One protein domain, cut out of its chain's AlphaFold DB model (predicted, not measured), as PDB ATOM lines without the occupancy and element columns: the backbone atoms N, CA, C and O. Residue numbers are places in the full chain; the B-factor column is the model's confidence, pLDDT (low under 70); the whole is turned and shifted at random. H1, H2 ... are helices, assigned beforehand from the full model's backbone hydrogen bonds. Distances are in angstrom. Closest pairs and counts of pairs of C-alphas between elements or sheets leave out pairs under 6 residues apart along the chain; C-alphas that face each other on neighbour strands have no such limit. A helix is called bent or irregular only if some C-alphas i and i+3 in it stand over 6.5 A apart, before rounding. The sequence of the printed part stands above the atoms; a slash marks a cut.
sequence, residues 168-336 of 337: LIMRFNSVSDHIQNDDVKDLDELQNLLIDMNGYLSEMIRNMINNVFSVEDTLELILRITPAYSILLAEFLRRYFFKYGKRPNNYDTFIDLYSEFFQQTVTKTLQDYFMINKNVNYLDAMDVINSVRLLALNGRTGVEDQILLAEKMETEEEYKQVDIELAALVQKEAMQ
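AT A GLANCE: This is residues 168 to 336 of the 337 residues of an uncharacterized protein of Lachnospiraceae bacterium XBB2008 (UniProt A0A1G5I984). A long bundle of four helices, H2, H3b, H4 and H6, makes the body, up and down: each runs against the one before it, with H2 and H6 at opposite corners. H1 packs on the outside of H2 and H3b, H5 packs on H2 and H6 at one end, and at the other end H7 turns off H6, with residues 324 to 336 sticking out as a free arm. The printed part has 169 residues with seven named helices, H1 to H7 in chain order, and no named strand: the class is all helix. It is only just compact, close to loose, with a radius of gyration of the C-alphas of 18.1 A and spans of 53 by 42 by 26 A.

HOW THE PARTS SIT: H1, residues 168 to 180, and H2, residues 187 to 209, form a helical hairpin at a steep tilt of 40 degrees; their closest C-alphas, Leu 168 and Met 197, are 6.9 A apart. H3, residues 215 to 244, was assigned as one helix by its hydrogen bonds but is bent, with C-alphas 224 and 227 6.9 A apart; its arms H3a, residues 215 to 224, and H3b, residues 227 to 244, stand at 40 degrees. H2 and H3b touch, closest at the C-alphas of Leu 190 and Phe 236, 6.1 A. H4, residues 251 to 260, touches H2, closest at the C-alphas of Asn 198 and Leu 257, 7.0 A. H5, residues 264 to 277, and H6, residues 282 to 312, form a helical hairpin, closest at the C-alphas of Phe 274 and Ala 285, 5.7 A. H6 touches H3b the same way at a shallow tilt of 16 degrees; the C-alphas of Ala 234 and Val 303, their closest, are 4.7 A apart. H6 touches H4, closest at the C-alphas of Tyr 258 and Ala 296, 5.5 A. H2 and H6 are apart. H7, residues 316 to 334, and H6 touch only at the corner, and only just, with 3 pairs of C-alphas within 8 A; the closest are Ala 310 and Tyr 319, 6.3 A. Every O i to N i+4 pair is within hydrogen-bond range in H2, H3a, H3b, H5, H6 and H7; in H1 8 of 9 are, and in H4 2 of 6, beside 5 of 7 O i to N i+3 pairs.

IN THESE COORDINATES: H1 begins at C-alpha 168 (-31.058, -38.168, 46.077). H2 is 32.8 A long, H3b 25.8 A and H7 27.2 A. H6, the longest, measures 43.4 A, and H7 ends at C-alpha 334 (0.886, -42.407, 39.087).

THE WHOLE: The two C-alphas farthest apart, Asn 279 and Thr 315, are 53.9 A apart. The printed part has no cut and no long link. Its mean pLDDT is 74.1; 71 residues are under 70, among them 274 to 292 and 322 to 336.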
ATOM      1  N   LEU A 168     -31.667 -36.918  46.538       63.66
ATOM      2  CA  LEU A 168     -31.058 -38.168  46.077       63.66
ATOM      3  C   LEU A 168     -29.541 -38.153  46.266       63.66
ATOM      4  O   LEU A 168     -28.995 -39.122  46.788       63.66
ATOM      5  N   ILE A 169     -28.871 -37.046  45.937       62.19
ATOM      6  CA  ILE A 169     -27.432 -36.885  46.183       62.19
ATOM      7  C   ILE A 169     -27.114 -36.902  47.681       62.19
ATOM      8  O   ILE A 169     -26.158 -37.552  48.087       62.19
ATOM      9  N   MET A 170     -27.910 -36.249  48.529       62.41
ATOM     10  CA  MET A 170     -27.710 -36.288  49.981       62.41
ATOM     11  C   MET A 170     -27.866 -37.703  50.545       62.41
ATOM     12  O   MET A 170     -27.051 -38.131  51.362       62.41
ATOM     13  N   ARG A 171     -28.884 -38.448  50.093       73.12
ATOM     14  CA  ARG A 171     -29.075 -39.859  50.464       73.12
ATOM     15  C   ARG A 171     -27.916 -40.721  49.974       73.12
ATOM     16  O   ARG A 171     -27.416 -41.537  50.740       73.12
ATOM     17  N   PHE A 172     -27.460 -40.506  48.740       71.56
ATOM     18  CA  PHE A 172     -26.278 -41.174  48.207       71.56
ATOM     19  C   PHE A 172     -25.037 -40.866  49.039       71.56
ATOM     20  O   PHE A 172     -24.359 -41.800  49.427       71.56
ATOM     21  N   ASN A 173     -24.765 -39.605  49.378       64.12
ATOM     22  CA  ASN A 173     -23.604 -39.234  50.190       64.12
ATOM     23  C   ASN A 173     -23.651 -39.906  51.565       64.12
ATOM     24  O   ASN A 173     -22.662 -40.490  51.992       64.12
ATOM     25  N   SER A 174     -24.826 -39.922  52.206       67.62
ATOM     26  CA  SER A 174     -25.010 -40.642  53.467       67.62
ATOM     27  C   SER A 174     -24.693 -42.130  53.333       67.62
ATOM     28  O   SER A 174     -24.125 -42.702  54.252       67.62
ATOM     29  N   VAL A 175     -25.047 -42.768  52.215       64.19
ATOM     30  CA  VAL A 175     -24.708 -44.172  51.942       64.19
ATOM     31  C   VAL A 175     -23.232 -44.333  51.565       64.19
ATOM     32  O   VAL A 175     -22.596 -45.278  52.019       64.19
ATOM     33  N   SER A 176     -22.672 -43.416  50.781       60.16
ATOM     34  CA  SER A 176     -21.288 -43.425  50.306       60.16
ATOM     35  C   SER A 176     -20.299 -43.382  51.462       60.16
ATOM     36  O   SER A 176     -19.296 -44.086  51.410       60.16
ATOM     37  N   ASP A 177     -20.593 -42.624  52.519       57.97
ATOM     38  CA  ASP A 177     -19.769 -42.609  53.731       57.97
ATOM     39  C   ASP A 177     -19.685 -44.009  54.361       57.97
ATOM     40  O   ASP A 177     -18.621 -44.439  54.799       57.97
ATOM     41  N   HIS A 178     -20.777 -44.775  54.348       63.25
ATOM     42  CA  HIS A 178     -20.767 -46.160  54.826       63.25
ATOM     43  C   HIS A 178     -20.065 -47.117  53.857       63.25
ATOM     44  O   HIS A 178     -19.390 -48.039  54.304       63.25
ATOM     45  N   ILE A 179     -20.181 -46.897  52.544       60.16
ATOM     46  CA  ILE A 179     -19.450 -47.681  51.536       60.16
ATOM     47  C   ILE A 179     -17.938 -47.500  51.725       60.16
ATOM     48  O   ILE A 179     -17.205 -48.482  51.755       60.16
ATOM     49  N   GLN A 180     -17.475 -46.261  51.910       54.66
ATOM     50  CA  GLN A 180     -16.055 -45.948  52.099       54.66
ATOM     51  C   GLN A 180     -15.481 -46.510  53.403       54.66
ATOM     52  O   GLN A 180     -14.303 -46.855  53.451       54.66
ATOM     53  N   ASN A 181     -16.304 -46.609  54.448       56.22
ATOM     54  CA  ASN A 181     -15.900 -47.160  55.740       56.22
ATOM     55  C   ASN A 181     -16.127 -48.681  55.854       56.22
ATOM     56  O   ASN A 181     -15.921 -49.231  56.932       56.22
ATOM     57  N   ASP A 182     -16.534 -49.356  54.768       59.03
ATOM     58  CA  ASP A 182     -16.876 -50.790  54.732       59.03
ATOM     59  C   ASP A 182     -17.953 -51.184  55.769       59.03
ATOM     60  O   ASP A 182     -18.038 -52.321  56.237       59.03
ATOM     61  N   ASP A 183     -18.820 -50.231  56.120       66.38
ATOM     62  CA  ASP A 183     -19.931 -50.455  57.034       66.38
ATOM     63  C   ASP A 183     -21.009 -51.313  56.354       66.38
ATOM     64  O   ASP A 183     -21.365 -51.146  55.175       66.38
ATOM     65  N   VAL A 184     -21.598 -52.233  57.120       61.72
ATOM     66  CA  VAL A 184     -22.697 -53.083  56.647       61.72
ATOM     67  C   VAL A 184     -23.993 -52.268  56.595       61.72
ATOM     68  O   VAL A 184     -24.765 -52.226  57.551       61.72
ATOM     69  N   LYS A 185     -24.241 -51.617  55.455       64.31
ATOM     70  CA  LYS A 185     -25.552 -51.078  55.080       64.31
ATOM     71  C   LYS A 185     -26.512 -52.202  54.700       64.31
ATOM     72  O   LYS A 185     -26.114 -53.201  54.097       64.31
ATOM     73  N   ASP A 186     -27.782 -51.999  55.033       81.44
ATOM     74  CA  ASP A 186     -28.856 -52.898  54.633       81.44
ATOM     75  C   ASP A 186     -29.028 -52.880  53.105       81.44
ATOM     76  O   ASP A 186     -29.083 -51.815  52.483       81.44
ATOM     77  N   LEU A 187     -29.122 -54.065  52.498       86.25
ATOM     78  CA  LEU A 187     -29.325 -54.216  51.056       86.25
ATOM     79  C   LEU A 187     -30.639 -53.583  50.602       86.25
ATOM     80  O   LEU A 187     -30.693 -53.045  49.498       86.25
ATOM     81  N   ASP A 188     -31.666 -53.620  51.451       87.94
ATOM     82  CA  ASP A 188     -32.967 -53.036  51.137       87.94
ATOM     83  C   ASP A 188     -32.863 -51.507  51.022       87.94
ATOM     84  O   ASP A 188     -33.486 -50.894  50.154       87.94
ATOM     85  N   GLU A 189     -32.019 -50.872  51.840       86.88
ATOM     86  CA  GLU A 189     -31.775 -49.428  51.770       86.88
ATOM     87  C   GLU A 189     -31.063 -49.041  50.465       86.88
ATOM     88  O   GLU A 189     -31.476 -48.087  49.795       86.88
ATOM     89  N   LEU A 190     -30.043 -49.814  50.068       83.94
ATOM     90  CA  LEU A 190     -29.331 -49.623  48.800       83.94
ATOM     91  C   LEU A 190     -30.268 -49.818  47.604       83.94
ATOM     92  O   LEU A 190     -30.298 -48.984  46.701       83.94
ATOM     93  N   GLN A 191     -31.069 -50.886  47.621       91.88
ATOM     94  CA  GLN A 191     -32.013 -51.195  46.554       91.88
ATOM     95  C   GLN A 191     -33.080 -50.107  46.403       91.88
ATOM     96  O   GLN A 191     -33.387 -49.709  45.281       91.88
ATOM     97  N   ASN A 192     -33.634 -49.604  47.508       92.88
ATOM     98  CA  ASN A 192     -34.645 -48.548  47.468       92.88
ATOM     99  C   ASN A 192     -34.078 -47.250  46.884       92.88
ATOM    100  O   ASN A 192     -34.689 -46.660  45.996       92.88
ATOM    101  N   LEU A 193     -32.886 -46.829  47.321       88.56
ATOM    102  CA  LEU A 193     -32.239 -45.644  46.756       88.56
ATOM    103  C   LEU A 193     -31.922 -45.828  45.263       88.56
ATOM    104  O   LEU A 193     -32.122 -44.910  44.472       88.56
ATOM    105  N   LEU A 194     -31.484 -47.021  44.865       92.12
ATOM    106  CA  LEU A 194     -31.204 -47.355  43.472       92.12
ATOM    107  C   LEU A 194     -32.465 -47.293  42.593       92.12
ATOM    108  O   LEU A 194     -32.406 -46.777  41.476       92.12
ATOM    109  N   ILE A 195     -33.605 -47.778  43.097       94.75
ATOM    110  CA  ILE A 195     -34.912 -47.664  42.430       94.75
ATOM    111  C   ILE A 195     -35.301 -46.192  42.266       94.75
ATOM    112  O   ILE A 195     -35.678 -45.789  41.166       94.75
ATOM    113  N   ASP A 196     -35.157 -45.384  43.321       92.94
ATOM    114  CA  ASP A 196     -35.483 -43.956  43.279       92.94
ATOM    115  C   ASP A 196     -34.611 -43.209  42.253       92.94
ATOM    116  O   ASP A 196     -35.119 -42.424  41.450       92.94
ATOM    117  N   MET A 197     -33.303 -43.488  42.226       87.94
ATOM    118  CA  MET A 197     -32.368 -42.877  41.274       87.94
ATOM    119  C   MET A 197     -32.629 -43.321  39.831       87.94
ATOM    120  O   MET A 197     -32.588 -42.486  38.927       87.94
ATOM    121  N   ASN A 198     -32.932 -44.604  39.602       94.12
ATOM    122  CA  ASN A 198     -33.291 -45.112  38.276       94.12
ATOM    123  C   ASN A 198     -34.587 -44.452  37.771       94.12
ATOM    124  O   ASN A 198     -34.631 -43.951  36.645       94.12
ATOM    125  N   GLY A 199     -35.611 -44.375  38.629       93.62
ATOM    126  CA  GLY A 199     -36.873 -43.709  38.318       93.62
ATOM    127  C   GLY A 199     -36.681 -42.232  37.979       93.62
ATOM    128  O   GLY A 199     -37.200 -41.764  36.965       93.62
ATOM    129  N   TYR A 200     -35.877 -41.518  38.770       92.69
ATOM    130  CA  TYR A 200     -35.557 -40.111  38.535       92.69
ATOM    131  C   TYR A 200     -34.801 -39.894  37.214       92.69
ATOM    132  O   TYR A 200     -35.190 -39.037  36.421       92.69
ATOM    133  N   LEU A 201     -33.758 -40.685  36.932       89.00
ATOM    134  CA  LEU A 201     -32.998 -40.596  35.678       89.00
ATOM    135  C   LEU A 201     -33.883 -40.866  34.455       89.00
ATOM    136  O   LEU A 201     -33.885 -40.071  33.516       89.00
ATOM    137  N   SER A 202     -34.688 -41.931  34.505       93.81
ATOM    138  CA  SER A 202     -35.648 -42.272  33.448       93.81
ATOM    139  C   SER A 202     -36.659 -41.144  33.221       93.81
ATOM    140  O   SER A 202     -37.050 -40.853  32.089       93.81
ATOM    141  N   GLU A 203     -37.115 -40.494  34.297       91.75
ATOM    142  CA  GLU A 203     -38.014 -39.346  34.212       91.75
ATOM    143  C   GLU A 203     -37.329 -38.147  33.546       91.75
ATOM    144  O   GLU A 203     -37.894 -37.556  32.626       91.75
ATOM    145  N   MET A 204     -36.103 -37.809  33.956       86.12
ATOM    146  CA  MET A 204     -35.357 -36.686  33.386       86.12
ATOM    147  C   MET A 204     -35.044 -36.908  31.906       86.12
ATOM    148  O   MET A 204     -35.286 -36.017  31.095       86.12
ATOM    149  N   ILE A 205     -34.612 -38.107  31.505       86.12
ATOM    150  CA  ILE A 205     -34.396 -38.436  30.087       86.12
ATOM    151  C   ILE A 205     -35.689 -38.227  29.288       86.12
ATOM    152  O   ILE A 205     -35.684 -37.610  28.219       86.12
ATOM    153  N   ARG A 206     -36.829 -38.668  29.829       86.62
ATOM    154  CA  ARG A 206     -38.140 -38.491  29.194       86.62
ATOM    155  C   ARG A 206     -38.549 -37.020  29.109       86.62
ATOM    156  O   ARG A 206     -39.065 -36.598  28.075       86.62
ATOM    157  N   ASN A 207     -38.304 -36.242  30.159       80.56
ATOM    158  CA  ASN A 207     -38.584 -34.808  30.198       80.56
ATOM    159  C   ASN A 207     -37.727 -34.036  29.188       80.56
ATOM    160  O   ASN A 207     -38.249 -33.142  28.522       80.56
ATOM    161  N   MET A 208     -36.462 -34.434  29.009       83.19
ATOM    162  CA  MET A 208     -35.567 -33.898  27.982       83.19
ATOM    163  C   MET A 208     -36.096 -34.201  26.577       83.19
ATOM    164  O   MET A 208     -36.280 -33.284  25.784       83.19
ATOM    165  N   ILE A 209     -36.396 -35.470  26.268       76.81
ATOM    166  CA  ILE A 209     -36.917 -35.881  24.949       76.81
ATOM    167  C   ILE A 209     -38.212 -35.132  24.609       76.81
ATOM    168  O   ILE A 209     -38.391 -34.667  23.482       76.81
ATOM    169  N   ASN A 210     -39.107 -35.002  25.589       76.25
ATOM    170  CA  ASN A 210     -40.409 -34.364  25.420       76.25
ATOM    171  C   ASN A 210     -40.361 -32.829  25.519       76.25
ATOM    172  O   ASN A 210     -41.405 -32.195  25.370       76.25
ATOM    173  N   ASN A 211     -39.187 -32.231  25.753       72.19
ATOM    174  CA  ASN A 211     -39.004 -30.793  25.973       72.19
ATOM    175  C   ASN A 211     -39.948 -30.224  27.055       72.19
ATOM    176  O   ASN A 211     -40.493 -29.129  26.902       72.19
ATOM    177  N   VAL A 212     -40.181 -30.991  28.128       69.50
ATOM    178  CA  VAL A 212     -40.991 -30.558  29.283       69.50
ATOM    179  C   VAL A 212     -40.243 -29.485  30.071       69.50
ATOM    180  O   VAL A 212     -40.834 -28.485  30.475       69.50
ATOM    181  N   PHE A 213     -38.934 -29.682  30.232       63.97
ATOM    182  CA  PHE A 213     -37.999 -28.726  30.815       63.97
ATOM    183  C   PHE A 213     -36.931 -28.344  29.792       63.97
ATOM    184  O   PHE A 213     -36.815 -28.945  28.719       63.97
ATOM    185  N   SER A 214     -36.150 -27.324  30.131       73.06
ATOM    186  CA  SER A 214     -34.959 -26.946  29.378       73.06
ATOM    187  C   SER A 214     -34.013 -28.142  29.240       73.06
ATOM    188  O   SER A 214     -33.730 -28.856  30.207       73.06
ATOM    189  N   VAL A 215     -33.535 -28.375  28.015       69.50
ATOM    190  CA  VAL A 215     -32.585 -29.458  27.715       69.50
ATOM    191  C   VAL A 215     -31.283 -29.261  28.494       69.50
ATOM    192  O   VAL A 215     -30.694 -30.247  28.918       69.50
ATOM    193  N   GLU A 216     -30.866 -28.011  28.725       72.75
ATOM    194  CA  GLU A 216     -29.681 -27.669  29.522       72.75
ATOM    195  C   GLU A 216     -29.812 -28.175  30.956       72.75
ATOM    196  O   GLU A 216     -29.020 -29.003  31.399       72.75
ATOM    197  N   ASP A 217     -30.871 -27.731  31.631       69.88
ATOM    198  CA  ASP A 217     -31.109 -28.011  33.045       69.88
ATOM    199  C   ASP A 217     -31.358 -29.507  33.258       69.88
ATOM    200  O   ASP A 217     -30.831 -30.126  34.181       69.88
ATOM    201  N   THR A 218     -32.092 -30.142  32.341       70.56
ATOM    202  CA  THR A 218     -32.341 -31.586  32.416       70.56
ATOM    203  C   THR A 218     -31.059 -32.395  32.210       70.56
ATOM    204  O   THR A 218     -30.833 -33.380  32.915       70.56
ATOM    205  N   LEU A 219     -30.202 -31.988  31.267       68.94
ATOM    206  CA  LEU A 219     -28.925 -32.650  31.021       68.94
ATOM    207  C   LEU A 219     -27.978 -32.494  32.217       68.94
ATOM    208  O   LEU A 219     -27.326 -33.464  32.593       68.94
ATOM    209  N   GLU A 220     -27.939 -31.322  32.852       69.00
ATOM    210  CA  GLU A 220     -27.159 -31.097  34.072       69.00
ATOM    211  C   GLU A 220     -27.587 -32.051  35.200       69.00
ATOM    212  O   GLU A 220     -26.745 -32.721  35.804       69.00
ATOM    213  N   LEU A 221     -28.896 -32.188  35.433       70.75
ATOM    214  CA  LEU A 221     -29.443 -33.100  36.444       70.75
ATOM    215  C   LEU A 221     -29.085 -34.566  36.153       70.75
ATOM    216  O   LEU A 221     -28.679 -35.300  37.058       70.75
ATOM    217  N   ILE A 222     -29.187 -34.988  34.888       74.12
ATOM    218  CA  ILE A 222     -28.802 -36.339  34.453       74.12
ATOM    219  C   ILE A 222     -27.310 -36.583  34.717       74.12
ATOM    220  O   ILE A 222     -26.943 -37.594  35.325       74.12
ATOM    221  N   LEU A 223     -26.444 -35.660  34.290       69.31
ATOM    222  CA  LEU A 223     -24.991 -35.787  34.430       69.31
ATOM    223  C   LEU A 223     -24.543 -35.784  35.894       69.31
ATOM    224  O   LEU A 223     -23.562 -36.445  36.231       69.31
ATOM    225  N   ARG A 224     -25.279 -35.100  36.774       69.19
ATOM    226  CA  ARG A 224     -25.004 -35.077  38.213       69.19
ATOM    227  C   ARG A 224     -25.348 -36.395  38.910       69.19
ATOM    228  O   ARG A 224     -24.601 -36.828  39.784       69.19
ATOM    229  N   ILE A 225     -26.458 -37.038  38.541       70.88
ATOM    230  CA  ILE A 225     -26.952 -38.258  39.210       70.88
ATOM    231  C   ILE A 225     -26.293 -39.536  38.664       70.88
ATOM    232  O   ILE A 225     -26.059 -40.477  39.422       70.88
ATOM    233  N   THR A 226     -25.962 -39.583  37.369       68.88
ATOM    234  CA  THR A 226     -25.469 -40.802  36.692       68.88
ATOM    235  C   THR A 226     -24.219 -41.434  37.342       68.88
ATOM    236  O   THR A 226     -24.195 -42.659  37.511       68.88
ATOM    237  N   PRO A 227     -23.188 -40.673  37.763       69.94
ATOM    238  CA  PRO A 227     -22.027 -41.254  38.443       69.94
ATOM    239  C   PRO A 227     -22.392 -41.892  39.788       69.94
ATOM    240  O   PRO A 227     -22.000 -43.025  40.062       69.94
ATOM    241  N   ALA A 228     -23.206 -41.202  40.593       67.19
ATOM    242  CA  ALA A 228     -23.672 -41.699  41.886       67.19
ATOM    243  C   ALA A 228     -24.517 -42.975  41.733       67.19
ATOM    244  O   ALA A 228     -24.344 -43.932  42.487       67.19
ATOM    245  N   TYR A 229     -25.372 -43.025  40.705       78.88
ATOM    246  CA  TYR A 229     -26.139 -44.220  40.356       78.88
ATOM    247  C   TYR A 229     -25.226 -45.415  40.063       78.88
ATOM    248  O   TYR A 229     -25.454 -46.506  40.575       78.88
ATOM    249  N   SER A 230     -24.167 -45.189  39.281       76.00
ATOM    250  CA  SER A 230     -23.224 -46.238  38.876       76.00
ATOM    251  C   SER A 230     -22.478 -46.827  40.073       76.00
ATOM    252  O   SER A 230     -22.403 -48.045  40.209       76.00
ATOM    253  N   ILE A 231     -21.993 -45.971  40.979       72.25
ATOM    254  CA  ILE A 231     -21.315 -46.396  42.214       72.25
ATOM    255  C   ILE A 231     -22.264 -47.217  43.093       72.25
ATOM    256  O   ILE A 231     -21.910 -48.304  43.547       72.25
ATOM    257  N   LEU A 232     -23.484 -46.716  43.310       74.81
ATOM    258  CA  LEU A 232     -24.474 -47.393  44.143       74.81
ATOM    259  C   LEU A 232     -24.893 -48.747  43.556       74.81
ATOM    260  O   LEU A 232     -25.036 -49.717  44.298       74.81
ATOM    261  N   LEU A 233     -25.090 -48.813  42.236       86.31
ATOM    262  CA  LEU A 233     -25.461 -50.040  41.542       86.31
ATOM    263  C   LEU A 233     -24.375 -51.100  41.692       86.31
ATOM    264  O   LEU A 233     -24.681 -52.231  42.063       86.31
ATOM    265  N   ALA A 234     -23.121 -50.735  41.430       77.44
ATOM    266  CA  ALA A 234     -22.008 -51.667  41.501       77.44
ATOM    267  C   ALA A 234     -21.862 -52.246  42.922       77.44
ATOM    268  O   ALA A 234     -21.795 -53.464  43.097       77.44
ATOM    269  N   GLU A 235     -21.977 -51.390  43.940       79.88
ATOM    270  CA  GLU A 235     -21.928 -51.813  45.337       79.88
ATOM    271  C   GLU A 235     -23.117 -52.701  45.738       79.88
ATOM    272  O   GLU A 235     -22.940 -53.728  46.401       79.88
ATOM    273  N   PHE A 236     -24.335 -52.344  45.324       88.06
ATOM    274  CA  PHE A 236     -25.524 -53.161  45.569       88.06
ATOM    275  C   PHE A 236     -25.370 -54.557  44.962       88.06
ATOM    276  O   PHE A 236     -25.611 -55.552  45.646       88.06
ATOM    277  N   LEU A 237     -24.940 -54.642  43.699       89.88
ATOM    278  CA  LEU A 237     -24.756 -55.915  43.005       89.88
ATOM    279  C   LEU A 237     -23.677 -56.773  43.664       89.88
ATOM    280  O   LEU A 237     -23.914 -57.961  43.885       89.88
ATOM    281  N   ARG A 238     -22.541 -56.170  44.033       84.81
ATOM    282  CA  ARG A 238     -21.447 -56.838  44.748       84.81
ATOM    283  C   ARG A 238     -21.937 -57.455  46.058       84.81
ATOM    284  O   ARG A 238     -21.808 -58.661  46.265       84.81
ATOM    285  N   ARG A 239     -22.555 -56.650  46.928       87.62
ATOM    286  CA  ARG A 239     -23.066 -57.120  48.229       87.62
ATOM    287  C   ARG A 239     -24.169 -58.163  48.070       87.62
ATOM    288  O   ARG A 239     -24.217 -59.132  48.824       87.62
ATOM    289  N   TYR A 240     -25.064 -57.979  47.099       91.69
ATOM    290  CA  TYR A 240     -26.133 -58.934  46.824       91.69
ATOM    291  C   TYR A 240     -25.560 -60.282  46.372       91.69
ATOM    292  O   TYR A 240     -26.004 -61.328  46.851       91.69
ATOM    293  N   PHE A 241     -24.548 -60.262  45.498       91.38
ATOM    294  CA  PHE A 241     -23.877 -61.467  45.032       91.38
ATOM    295  C   PHE A 241     -23.191 -62.213  46.177       91.38
ATOM    296  O   PHE A 241     -23.497 -63.383  46.374       91.38
ATOM    297  N   PHE A 242     -22.360 -61.561  46.994       89.44
ATOM    298  CA  PHE A 242     -21.696 -62.250  48.112       89.44
ATOM    299  C   PHE A 242     -22.677 -62.767  49.172       89.44
ATOM    300  O   PHE A 242     -22.445 -63.814  49.773       89.44
ATOM    301  N   LYS A 243     -23.823 -62.100  49.366       91.12
ATOM    302  CA  LYS A 243     -24.852 -62.563  50.307       91.12
ATOM    303  C   LYS A 243     -25.668 -63.753  49.790       91.12
ATOM    304  O   LYS A 243     -26.074 -64.598  50.587       91.12
ATOM    305  N   TYR A 244     -25.971 -63.805  48.492       92.38
ATOM    306  CA  TYR A 244     -26.948 -64.753  47.932       92.38
ATOM    307  C   TYR A 244     -26.403 -65.687  46.839       92.38
ATOM    308  O   TYR A 244     -27.140 -66.561  46.379       92.38
ATOM    309  N   GLY A 245     -25.156 -65.510  46.404       90.62
ATOM    310  CA  GLY A 245     -24.488 -66.291  45.356       90.62
ATOM    311  C   GLY A 245     -25.081 -66.123  43.953       90.62
ATOM    312  O   GLY A 245     -24.940 -67.012  43.116       90.62
ATOM    313  N   LYS A 246     -25.827 -65.041  43.697       92.31
ATOM    314  CA  LYS A 246     -26.510 -64.795  42.416       92.31
ATOM    315  C   LYS A 246     -26.773 -63.312  42.182       92.31
ATOM    316  O   LYS A 246     -26.806 -62.535  43.131       92.31
ATOM    317  N   ARG A 247     -27.052 -62.937  40.930       92.38
ATOM    318  CA  ARG A 247     -27.533 -61.593  40.569       92.38
ATOM    319  C   ARG A 247     -28.970 -61.358  41.065       92.38
ATOM    320  O   ARG A 247     -29.749 -62.314  41.146       92.38
ATOM    321  N   PRO A 248     -29.352 -60.110  41.383       92.56
ATOM    322  CA  PRO A 248     -30.729 -59.784  41.731       92.56
ATOM    323  C   PRO A 248     -31.641 -59.847  40.497       92.56
ATOM    324  O   PRO A 248     -31.210 -59.609  39.371       92.56
ATOM    325  N   ASN A 249     -32.929 -60.135  40.704       91.44
ATOM    326  CA  ASN A 249     -33.895 -60.334  39.610       91.44
ATOM    327  C   ASN A 249     -34.081 -59.101  38.704       91.44
ATOM    328  O   ASN A 249     -34.517 -59.233  37.568       91.44
ATOM    329  N   ASN A 250     -33.801 -57.907  39.219       89.38
ATOM    330  CA  ASN A 250     -33.912 -56.625  38.524       89.38
ATOM    331  C   ASN A 250     -32.570 -56.127  37.958       89.38
ATOM    332  O   ASN A 250     -32.478 -54.967  37.567       89.38
ATOM    333  N   TYR A 251     -31.544 -56.984  37.901       91.94
ATOM    334  CA  TYR A 251     -30.233 -56.656  37.334       91.94
ATOM    335  C   TYR A 251     -30.343 -56.032  35.935       91.94
ATOM    336  O   TYR A 251     -29.854 -54.923  35.729       91.94
ATOM    337  N   ASP A 252     -31.052 -56.692  35.012       92.62
ATOM    338  CA  ASP A 252     -31.190 -56.209  33.633       92.62
ATOM    339  C   ASP A 252     -31.888 -54.845  33.588       92.62
ATOM    340  O   ASP A 252     -31.429 -53.938  32.907       92.62
ATOM    341  N   THR A 253     -32.930 -54.644  34.402       91.81
ATOM    342  CA  THR A 253     -33.628 -53.352  34.512       91.81
ATOM    343  C   THR A 253     -32.699 -52.220  34.946       91.81
ATOM    344  O   THR A 253     -32.824 -51.098  34.459       91.81
ATOM    345  N   PHE A 254     -31.772 -52.488  35.866       92.88
ATOM    346  CA  PHE A 254     -30.821 -51.477  36.312       92.88
ATOM    347  C   PHE A 254     -29.750 -51.175  35.261       92.88
ATOM    348  O   PHE A 254     -29.439 -50.011  35.020       92.88
ATOM    349  N   ILE A 255     -29.228 -52.202  34.592       92.81
ATOM    350  CA  ILE A 255     -28.230 -52.032  33.530       92.81
ATOM    351  C   ILE A 255     -28.832 -51.357  32.290       92.81
ATOM    352  O   ILE A 255     -28.181 -50.523  31.654       92.81
ATOM    353  N   ASP A 256     -30.085 -51.657  31.958       92.38
ATOM    354  CA  ASP A 256     -30.751 -51.124  30.770       92.38
ATOM    355  C   ASP A 256     -30.979 -49.608  30.821       92.38
ATOM    356  O   ASP A 256     -31.118 -48.989  29.764       92.38
ATOM    357  N   LEU A 257     -30.913 -48.980  32.000       92.75
ATOM    358  CA  LEU A 257     -30.954 -47.520  32.124       92.75
ATOM    359  C   LEU A 257     -29.857 -46.844  31.287       92.75
ATOM    360  O   LEU A 257     -30.100 -45.828  30.637       92.75
ATOM    361  N   TYR A 258     -28.652 -47.423  31.234       85.38
ATOM    362  CA  TYR A 258     -27.563 -46.871  30.420       85.38
ATOM    363  C   TYR A 258     -27.884 -46.913  28.925       85.38
ATOM    364  O   TYR A 258     -27.453 -46.034  28.181       85.38
ATOM    365  N   SER A 259     -28.677 -47.891  28.480       89.75
ATOM    366  CA  SER A 259     -29.111 -48.011  27.085       89.75
ATOM    367  C   SER A 259     -30.002 -46.838  26.655       89.75
ATOM    368  O   SER A 259     -30.043 -46.514  25.465       89.75
ATOM    369  N   GLU A 260     -30.662 -46.143  27.592       90.38
ATOM    370  CA  GLU A 260     -31.470 -44.956  27.288       90.38
ATOM    371  C   GLU A 260     -30.642 -43.823  26.661       90.38
ATOM    372  O   GLU A 260     -31.095 -43.172  25.720       90.38
ATOM    373  N   PHE A 261     -29.381 -43.657  27.073       79.12
ATOM    374  CA  PHE A 261     -28.466 -42.637  26.541       79.12
ATOM    375  C   PHE A 261     -28.078 -42.864  25.071       79.12
ATOM    376  O   PHE A 261     -27.667 -41.935  24.368       79.12
ATOM    377  N   PHE A 262     -28.210 -44.099  24.587       84.25
ATOM    378  CA  PHE A 262     -27.882 -44.479  23.213       84.25
ATOM    379  C   PHE A 262     -29.099 -44.443  22.290       84.25
ATOM    380  O   PHE A 262     -28.960 -44.663  21.084       84.25
ATOM    381  N   GLN A 263     -30.285 -44.133  22.820       87.06
ATOM    382  CA  GLN A 263     -31.483 -44.022  22.003       87.06
ATOM    383  C   GLN A 263     -31.327 -42.918  20.949       87.06
ATOM    384  O   GLN A 263     -30.811 -41.818  21.188       87.06
ATOM    385  N   GLN A 264     -31.815 -43.206  19.741       85.81
ATOM    386  CA  GLN A 264     -31.776 -42.257  18.629       85.81
ATOM    387  C   GLN A 264     -32.561 -40.977  18.946       85.81
ATOM    388  O   GLN A 264     -32.175 -39.894  18.512       85.81
ATOM    389  N   THR A 265     -33.634 -41.089  19.731       82.06
ATOM    390  CA  THR A 265     -34.450 -39.970  20.215       82.06
ATOM    391  C   THR A 265     -33.639 -39.009  21.078       82.06
ATOM    392  O   THR A 265     -33.586 -37.830  20.750       82.06
ATOM    393  N   VAL A 266     -32.933 -39.510  22.098       81.50
ATOM    394  CA  VAL A 266     -32.031 -38.710  22.949       81.50
ATOM    395  C   VAL A 266     -30.991 -37.981  22.106       81.50
ATOM    396  O   VAL A 266     -30.794 -36.775  22.232       81.50
ATOM    397  N   THR A 267     -30.369 -38.713  21.186       82.75
ATOM    398  CA  THR A 267     -29.334 -38.184  20.291       82.75
ATOM    399  C   THR A 267     -29.861 -37.029  19.456       82.75
ATOM    400  O   THR A 267     -29.227 -35.981  19.381       82.75
ATOM    401  N   LYS A 268     -31.035 -37.212  18.851       80.19
ATOM    402  CA  LYS A 268     -31.667 -36.197  18.017       80.19
ATOM    403  C   LYS A 268     -32.048 -34.965  18.835       80.19
ATOM    404  O   LYS A 268     -31.769 -33.857  18.400       80.19
ATOM    405  N   THR A 269     -32.617 -35.149  20.026       80.31
ATOM    406  CA  THR A 269     -32.957 -34.037  20.924       80.31
ATOM    407  C   THR A 269     -31.723 -33.205  21.278       80.31
ATOM    408  O   THR A 269     -31.769 -31.978  21.199       80.31
ATOM    409  N   LEU A 270     -30.600 -33.850  21.611       72.00
ATOM    410  CA  LEU A 270     -29.352 -33.148  21.912       72.00
ATOM    411  C   LEU A 270     -28.750 -32.473  20.671       72.00
ATOM    412  O   LEU A 270     -28.286 -31.340  20.769       72.00
ATOM    413  N   GLN A 271     -28.786 -33.126  19.506       74.00
ATOM    414  CA  GLN A 271     -28.343 -32.526  18.241       74.00
ATOM    415  C   GLN A 271     -29.143 -31.265  17.918       74.00
ATOM    416  O   GLN A 271     -28.547 -30.217  17.673       74.00
ATOM    417  N   ASP A 272     -30.474 -31.352  17.964       70.94
ATOM    418  CA  ASP A 272     -31.369 -30.227  17.704       70.94
ATOM    419  C   ASP A 272     -31.068 -29.086  18.687       70.94
ATOM    420  O   ASP A 272     -30.882 -27.942  18.280       70.94
ATOM    421  N   TYR A 273     -30.910 -29.390  19.975       77.50
ATOM    422  CA  TYR A 273     -30.558 -28.391  20.978       77.50
ATOM    423  C   TYR A 273     -29.207 -27.702  20.706       77.50
ATOM    424  O   TYR A 273     -29.145 -26.472  20.641       77.50
ATOM    425  N   PHE A 274     -28.122 -28.455  20.517       63.31
ATOM    426  CA  PHE A 274     -26.799 -27.855  20.327       63.31
ATOM    427  C   PHE A 274     -26.690 -27.111  18.995       63.31
ATOM    428  O   PHE A 274     -26.192 -25.984  18.957       63.31
ATOM    429  N   MET A 275     -27.195 -27.695  17.908       63.03
ATOM    430  CA  MET A 275     -27.066 -27.109  16.575       63.03
ATOM    431  C   MET A 275     -28.045 -25.963  16.336       63.03
ATOM    432  O   MET A 275     -27.657 -24.944  15.773       63.03
ATOM    433  N   ILE A 276     -29.306 -26.104  16.749       66.25
ATOM    434  CA  ILE A 276     -30.353 -25.113  16.461       66.25
ATOM    435  C   ILE A 276     -30.402 -24.056  17.564       66.25
ATOM    436  O   ILE A 276     -30.390 -22.863  17.266       66.25
ATOM    437  N   ASN A 277     -30.438 -24.470  18.835       60.94
ATOM    438  CA  ASN A 277     -30.680 -23.534  19.936       60.94
ATOM    439  C   ASN A 277     -29.392 -22.850  20.405       60.94
ATOM    440  O   ASN A 277     -29.426 -21.674  20.766       60.94
ATOM    441  N   LYS A 278     -28.263 -23.570  20.407       62.12
ATOM    442  CA  LYS A 278     -26.955 -23.030  20.818       62.12
ATOM    443  C   LYS A 278     -26.054 -22.638  19.645       62.12
ATOM    444  O   LYS A 278     -24.988 -22.079  19.881       62.12
ATOM    445  N   ASN A 279     -26.491 -22.868  18.401       61.75
ATOM    446  CA  ASN A 279     -25.749 -22.534  17.179       61.75
ATOM    447  C   ASN A 279     -24.318 -23.119  17.159       61.75
ATOM    448  O   ASN A 279     -23.378 -22.500  16.660       61.75
ATOM    449  N   VAL A 280     -24.152 -24.305  17.750       58.38
ATOM    450  CA  VAL A 280     -22.895 -25.056  17.785       58.38
ATOM    451  C   VAL A 280     -22.748 -25.824  16.471       58.38
ATOM    452  O   VAL A 280     -23.728 -26.328  15.918       58.38
ATOM    453  N   ASN A 281     -21.528 -25.918  15.938       62.28
ATOM    454  CA  ASN A 281     -21.303 -26.700  14.723       62.28
ATOM    455  C   ASN A 281     -21.494 -28.206  14.989       62.28
ATOM    456  O   ASN A 281     -21.432 -28.677  16.122       62.28
ATOM    457  N   TYR A 282     -21.724 -28.973  13.924       63.47
ATOM    458  CA  TYR A 282     -22.030 -30.401  14.036       63.47
ATOM    459  C   TYR A 282     -20.936 -31.212  14.749       63.47
ATOM    460  O   TYR A 282     -21.269 -32.118  15.507       63.47
ATOM    461  N   LEU A 283     -19.652 -30.914  14.509       59.34
ATOM    462  CA  LEU A 283     -18.550 -31.673  15.108       59.34
ATOM    463  C   LEU A 283     -18.524 -31.478  16.625       59.34
ATOM    464  O   LEU A 283     -18.605 -32.459  17.358       59.34
ATOM    465  N   ASP A 284     -18.553 -30.227  17.082       52.09
ATOM    466  CA  ASP A 284     -18.555 -29.901  18.511       52.09
ATOM    467  C   ASP A 284     -19.819 -30.433  19.213       52.09
ATOM    468  O   ASP A 284     -19.754 -30.957  20.325       52.09
ATOM    469  N   ALA A 285     -20.981 -30.362  18.554       52.53
ATOM    470  CA  ALA A 285     -22.222 -30.927  19.084       52.53
ATOM    471  C   ALA A 285     -22.128 -32.455  19.254       52.53
ATOM    472  O   ALA A 285     -22.557 -33.001  20.273       52.53
ATOM    473  N   MET A 286     -21.550 -33.154  18.274       66.56
ATOM    474  CA  MET A 286     -21.352 -34.600  18.345       66.56
ATOM    475  C   MET A 286     -20.309 -34.999  19.388       66.56
ATOM    476  O   MET A 286     -20.507 -36.016  20.049       66.56
ATOM    477  N   ASP A 287     -19.253 -34.212  19.589       54.41
ATOM    478  CA  ASP A 287     -18.250 -34.462  20.633       54.41
ATOM    479  C   ASP A 287     -18.856 -34.386  22.040       54.41
ATOM    480  O   ASP A 287     -18.607 -35.256  22.883       54.41
ATOM    481  N   VAL A 288     -19.729 -33.404  22.281       60.22
ATOM    482  CA  VAL A 288     -20.474 -33.299  23.544       60.22
ATOM    483  C   VAL A 288     -21.422 -34.487  23.719       60.22
ATOM    484  O   VAL A 288     -21.406 -35.139  24.762       60.22
ATOM    485  N   ILE A 289     -22.204 -34.837  22.693       68.31
ATOM    486  CA  ILE A 289     -23.122 -35.991  22.745       68.31
ATOM    487  C   ILE A 289     -22.360 -37.298  22.991       68.31
ATOM    488  O   ILE A 289     -22.795 -38.143  23.776       68.31
ATOM    489  N   ASN A 290     -21.213 -37.472  22.338       60.44
ATOM    490  CA  ASN A 290     -20.370 -38.643  22.523       60.44
ATOM    491  C   ASN A 290     -19.779 -38.686  23.931       60.44
ATOM    492  O   ASN A 290     -19.713 -39.766  24.502       60.44
ATOM    493  N   SER A 291     -19.440 -37.546  24.529       59.34
ATOM    494  CA  SER A 291     -18.981 -37.479  25.920       59.34
ATOM    495  C   SER A 291     -20.070 -37.911  26.909       59.34
ATOM    496  O   SER A 291     -19.799 -38.694  27.817       59.34
ATOM    497  N   VAL A 292     -21.322 -37.495  26.691       66.19
ATOM    498  CA  VAL A 292     -22.476 -37.951  27.492       66.19
ATOM    499  C   VAL A 292     -22.663 -39.469  27.369       66.19
ATOM    500  O   VAL A 292     -22.831 -40.166  28.368       66.19
ATOM    501  N   ARG A 293     -22.582 -40.010  26.149       71.75
ATOM    502  CA  ARG A 293     -22.673 -41.459  25.907       71.75
ATOM    503  C   ARG A 293     -21.507 -42.233  26.509       71.75
ATOM    504  O   ARG A 293     -21.717 -43.313  27.045       71.75
ATOM    505  N   LEU A 294     -20.292 -41.696  26.425       62.56
ATOM    506  CA  LEU A 294     -19.101 -42.301  27.018       62.56
ATOM    507  C   LEU A 294     -19.203 -42.342  28.541       62.56
ATOM    508  O   LEU A 294     -18.823 -43.346  29.128       62.56
ATOM    509  N   LEU A 295     -19.774 -41.316  29.181       64.75
ATOM    510  CA  LEU A 295     -20.049 -41.347  30.619       64.75
ATOM    511  C   LEU A 295     -20.979 -42.514  30.983       64.75
ATOM    512  O   LEU A 295     -20.674 -43.281  31.894       64.75
ATOM    513  N   ALA A 296     -22.084 -42.672  30.250       67.06
ATOM    514  CA  ALA A 296     -23.018 -43.777  30.456       67.06
ATOM    515  C   ALA A 296     -22.367 -45.143  30.177       67.06
ATOM    516  O   ALA A 296     -22.555 -46.081  30.949       67.06
ATOM    517  N   LEU A 297     -21.564 -45.249  29.112       66.50
ATOM    518  CA  LEU A 297     -20.832 -46.471  28.777       66.50
ATOM    519  C   LEU A 297     -19.842 -46.848  29.878       66.50
ATOM    520  O   LEU A 297     -19.828 -47.990  30.309       66.50
ATOM    521  N   ASN A 298     -19.048 -45.889  30.356       60.59
ATOM    522  CA  ASN A 298     -18.069 -46.117  31.413       60.59
ATOM    523  C   ASN A 298     -18.751 -46.531  32.721       60.59
ATOM    524  O   ASN A 298     -18.267 -47.439  33.391       60.59
ATOM    525  N   GLY A 299     -19.884 -45.905  33.062       62.25
ATOM    526  CA  GLY A 299     -20.697 -46.309  34.210       62.25
ATOM    527  C   GLY A 299     -21.171 -47.757  34.087       62.25
ATOM    528  O   GLY A 299     -20.951 -48.552  34.997       62.25
ATOM    529  N   ARG A 300     -21.739 -48.122  32.931       77.75
ATOM    530  CA  ARG A 300     -22.168 -49.494  32.636       77.75
ATOM    531  C   ARG A 300     -21.018 -50.494  32.737       77.75
ATOM    532  O   ARG A 300     -21.142 -51.472  33.463       77.75
ATOM    533  N   THR A 301     -19.925 -50.249  32.016       66.00
ATOM    534  CA  THR A 301     -18.765 -51.145  31.981       66.00
ATOM    535  C   THR A 301     -18.175 -51.313  33.374       66.00
ATOM    536  O   THR A 301     -17.922 -52.435  33.782       66.00
ATOM    537  N   GLY A 302     -18.042 -50.230  34.149       63.22
ATOM    538  CA  GLY A 302     -17.547 -50.311  35.524       63.22
ATOM    539  C   GLY A 302     -18.423 -51.194  36.419       63.22
ATOM    540  O   GLY A 302     -17.903 -52.005  37.181       63.22
ATOM    541  N   VAL A 303     -19.749 -51.091  36.294       71.06
ATOM    542  CA  VAL A 303     -20.690 -51.956  37.021       71.06
ATOM    543  C   VAL A 303     -20.573 -53.416  36.565       71.06
ATOM    544  O   VAL A 303     -20.514 -54.317  37.403       71.06
ATOM    545  N   GLU A 304     -20.558 -53.661  35.251       78.06
ATOM    546  CA  GLU A 304     -20.444 -55.001  34.661       78.06
ATOM    547  C   GLU A 304     -19.112 -55.674  35.041       78.06
ATOM    548  O   GLU A 304     -19.102 -56.844  35.420       78.06
ATOM    549  N   ASP A 305     -18.007 -54.933  35.029       69.75
ATOM    550  CA  ASP A 305     -16.687 -55.428  35.419       69.75
ATOM    551  C   ASP A 305     -16.633 -55.777  36.909       69.75
ATOM    552  O   ASP A 305     -16.111 -56.835  37.264       69.75
ATOM    553  N   GLN A 306     -17.213 -54.948  37.786       72.00
ATOM    554  CA  GLN A 306     -17.254 -55.240  39.223       72.00
ATOM    555  C   GLN A 306     -18.065 -56.497  39.541       72.00
ATOM    556  O   GLN A 306     -17.624 -57.320  40.344       72.00
ATOM    557  N   ILE A 307     -19.223 -56.695  38.899       80.69
ATOM    558  CA  ILE A 307     -20.005 -57.920  39.123       80.69
ATOM    559  C   ILE A 307     -19.318 -59.147  38.515       80.69
ATOM    560  O   ILE A 307     -19.309 -60.198  39.145       80.69
ATOM    561  N   LEU A 308     -18.686 -59.027  37.342       78.00
ATOM    562  CA  LEU A 308     -17.910 -60.120  36.748       78.00
ATOM    563  C   LEU A 308     -16.692 -60.485  37.599       78.00
ATOM    564  O   LEU A 308     -16.322 -61.657  37.671       78.00
ATOM    565  N   LEU A 309     -16.056 -59.497  38.229       73.25
ATOM    566  CA  LEU A 309     -14.981 -59.727  39.183       73.25
ATOM    567  C   LEU A 309     -15.516 -60.454  40.416       73.25
ATOM    568  O   LEU A 309     -14.960 -61.484  40.782       73.25
ATOM    569  N   ALA A 310     -16.621 -59.984  41.001       73.00
ATOM    570  CA  ALA A 310     -17.267 -60.651  42.129       73.00
ATOM    571  C   ALA A 310     -17.676 -62.094  41.794       73.00
ATOM    572  O   ALA A 310     -17.480 -62.974  42.613       73.00
ATOM    573  N   GLU A 311     -18.160 -62.370  40.584       82.75
ATOM    574  CA  GLU A 311     -18.514 -63.727  40.139       82.75
ATOM    575  C   GLU A 311     -17.310 -64.654  39.943       82.75
ATOM    576  O   GLU A 311     -17.448 -65.874  40.037       82.75
ATOM    577  N   LYS A 312     -16.139 -64.091  39.632       79.69
ATOM    578  CA  LYS A 312     -14.888 -64.846  39.493       79.69
ATOM    579  C   LYS A 312     -14.190 -65.090  40.826       79.69
ATOM    580  O   LYS A 312     -13.376 -66.006  40.895       79.69
ATOM    581  N   MET A 313     -14.462 -64.260  41.829       76.25
ATOM    582  CA  MET A 313     -13.912 -64.395  43.173       76.25
ATOM    583  C   MET A 313     -14.908 -65.193  44.015       76.25
ATOM    584  O   MET A 313     -16.049 -64.783  44.199       76.25
ATOM    585  N   GLU A 314     -14.509 -66.366  44.504       68.88
ATOM    586  CA  GLU A 314     -15.430 -67.250  45.232       68.88
ATOM    587  C   GLU A 314     -15.764 -66.695  46.629       68.88
ATOM    588  O   GLU A 314     -16.768 -67.084  47.232       68.88
ATOM    589  N   THR A 315     -14.948 -65.760  47.132       81.69
ATOM    590  CA  THR A 315     -15.092 -65.134  48.454       81.69
ATOM    591  C   THR A 315     -14.990 -63.606  48.407       81.69
ATOM    592  O   THR A 315     -14.353 -63.021  47.526       81.69
ATOM    593  N   GLU A 316     -15.609 -62.939  49.386       83.00
ATOM    594  CA  GLU A 316     -15.544 -61.477  49.520       83.00
ATOM    595  C   GLU A 316     -14.125 -61.010  49.895       83.00
ATOM    596  O   GLU A 316     -13.683 -59.938  49.482       83.00
ATOM    597  N   GLU A 317     -13.378 -61.830  50.631       82.12
ATOM    598  CA  GLU A 317     -11.993 -61.572  51.012       82.12
ATOM    599  C   GLU A 317     -11.045 -61.570  49.804       82.12
ATOM    600  O   GLU A 317     -10.207 -60.674  49.692       82.12
ATOM    601  N   GLU A 318     -11.191 -62.523  48.878       79.00
ATOM    602  CA  GLU A 318     -10.422 -62.549  47.624       79.00
ATOM    603  C   GLU A 318     -10.713 -61.320  46.765       79.00
ATOM    604  O   GLU A 318      -9.796 -60.700  46.227       79.00
ATOM    605  N   TYR A 319     -11.983 -60.918  46.695       74.31
ATOM    606  CA  TYR A 319     -12.382 -59.698  46.005       74.31
ATOM    607  C   TYR A 319     -11.704 -58.459  46.601       74.31
ATOM    608  O   TYR A 319     -11.104 -57.673  45.867       74.31
ATOM    609  N   LYS A 320     -11.744 -58.301  47.932       74.44
ATOM    610  CA  LYS A 320     -11.102 -57.171  48.626       74.44
ATOM    611  C   LYS A 320      -9.589 -57.154  48.412       74.44
ATOM    612  O   LYS A 320      -9.008 -56.085  48.247       74.44
ATOM    613  N   GLN A 321      -8.953 -58.323  48.378       71.62
ATOM    614  CA  GLN A 321      -7.517 -58.430  48.134       71.62
ATOM    615  C   GLN A 321      -7.137 -57.954  46.723       71.62
ATOM    616  O   GLN A 321      -6.188 -57.184  46.574       71.62
ATOM    617  N   VAL A 322      -7.903 -58.349  45.701       67.88
ATOM    618  CA  VAL A 322      -7.690 -57.886  44.320       67.88
ATOM    619  C   VAL A 322      -7.894 -56.373  44.205       67.88
ATOM    620  O   VAL A 322      -7.120 -55.701  43.526       67.88
ATOM    621  N   ASP A 323      -8.890 -55.821  44.898       59.38
ATOM    622  CA  ASP A 323      -9.172 -54.381  44.885       59.38
ATOM    623  C   ASP A 323      -8.021 -53.561  45.505       59.38
ATOM    624  O   ASP A 323      -7.569 -52.561  44.940       59.38
ATOM    625  N   ILE A 324      -7.446 -54.047  46.614       66.19
ATOM    626  CA  ILE A 324      -6.252 -53.456  47.244       66.19
ATOM    627  C   ILE A 324      -5.041 -53.507  46.298       66.19
ATOM    628  O   ILE A 324      -4.298 -52.527  46.182       66.19
ATOM    629  N   GLU A 325      -4.826 -54.633  45.615       64.25
ATOM    630  CA  GLU A 325      -3.712 -54.806  44.677       64.25
ATOM    631  C   GLU A 325      -3.836 -53.888  43.454       64.25
ATOM    632  O   GLU A 325      -2.850 -53.263  43.051       64.25
ATOM    633  N   LEU A 326      -5.045 -53.741  42.906       61.44
ATOM    634  CA  LEU A 326      -5.329 -52.809  41.815       61.44
ATOM    635  C   LEU A 326      -5.100 -51.353  42.243       61.44
ATOM    636  O   LEU A 326      -4.427 -50.607  41.529       61.44
ATOM    637  N   ALA A 327      -5.570 -50.956  43.429       53.88
ATOM    638  CA  ALA A 327      -5.336 -49.613  43.960       53.88
ATOM    639  C   ALA A 327      -3.835 -49.313  44.146       53.88
ATOM    640  O   ALA A 327      -3.365 -48.219  43.818       53.88
ATOM    641  N   ALA A 328      -3.060 -50.296  44.617       55.16
ATOM    642  CA  ALA A 328      -1.612 -50.171  44.777       55.16
ATOM    643  C   ALA A 328      -0.876 -50.041  43.430       55.16
ATOM    644  O   ALA A 328       0.088 -49.276  43.325       55.16
ATOM    645  N   LEU A 329      -1.326 -50.753  42.392       53.16
ATOM    646  CA  LEU A 329      -0.777 -50.642  41.037       53.16
ATOM    647  C   LEU A 329      -1.027 -49.253  40.436       53.16
ATOM    648  O   LEU A 329      -0.085 -48.634  39.945       53.16
ATOM    649  N   VAL A 330      -2.247 -48.724  40.566       47.59
ATOM    650  CA  VAL A 330      -2.604 -47.381  40.075       47.59
ATOM    651  C   VAL A 330      -1.765 -46.297  40.757       47.59
ATOM    652  O   VAL A 330      -1.248 -45.400  40.091       47.59
ATOM    653  N   GLN A 331      -1.564 -46.385  42.075       44.56
ATOM    654  CA  GLN A 331      -0.697 -45.443  42.794       44.56
ATOM    655  C   GLN A 331       0.761 -45.529  42.332       44.56
ATOM    656  O   GLN A 331       1.429 -44.506  42.189       44.56
ATOM    657  N   LYS A 332       1.261 -46.741  42.074       54.88
ATOM    658  CA  LYS A 332       2.632 -46.956  41.609       54.88
ATOM    659  C   LYS A 332       2.862 -46.384  40.209       54.88
ATOM    660  O   LYS A 332       3.909 -45.786  39.980       54.88
ATOM    661  N   GLU A 333       1.900 -46.535  39.304       45.22
ATOM    662  CA  GLU A 333       1.951 -45.940  37.963       45.22
ATOM    663  C   GLU A 333       1.856 -44.409  38.019       45.22
ATOM    664  O   GLU A 333       2.629 -43.723  37.353       45.22
ATOM    665  N   ALA A 334       1.003 -43.854  38.887       37.94
ATOM    666  CA  ALA A 334       0.886 -42.407  39.087       37.94
ATOM    667  C   ALA A 334       2.152 -41.759  39.681       37.94
ATOM    668  O   ALA A 334       2.396 -40.580  39.453       37.94
ATOM    669  N   MET A 335       2.965 -42.510  40.432       44.56
ATOM    670  CA  MET A 335       4.266 -42.048  40.941       44.56
ATOM    671  C   MET A 335       5.403 -42.158  39.914       44.56
ATOM    672  O   MET A 335       6.489 -41.626  40.152       44.56
ATOM    673  N   GLN A 336       5.194 -42.892  38.819       48.03
ATOM    674  CA  GLN A 336       6.179 -43.093  37.751       48.03
ATOM    675  C   GLN A 336       5.932 -42.204  36.520       48.03
ATOM    676  O   GLN A 336       6.845 -42.073  35.703       48.03
TER     677      GLN A 336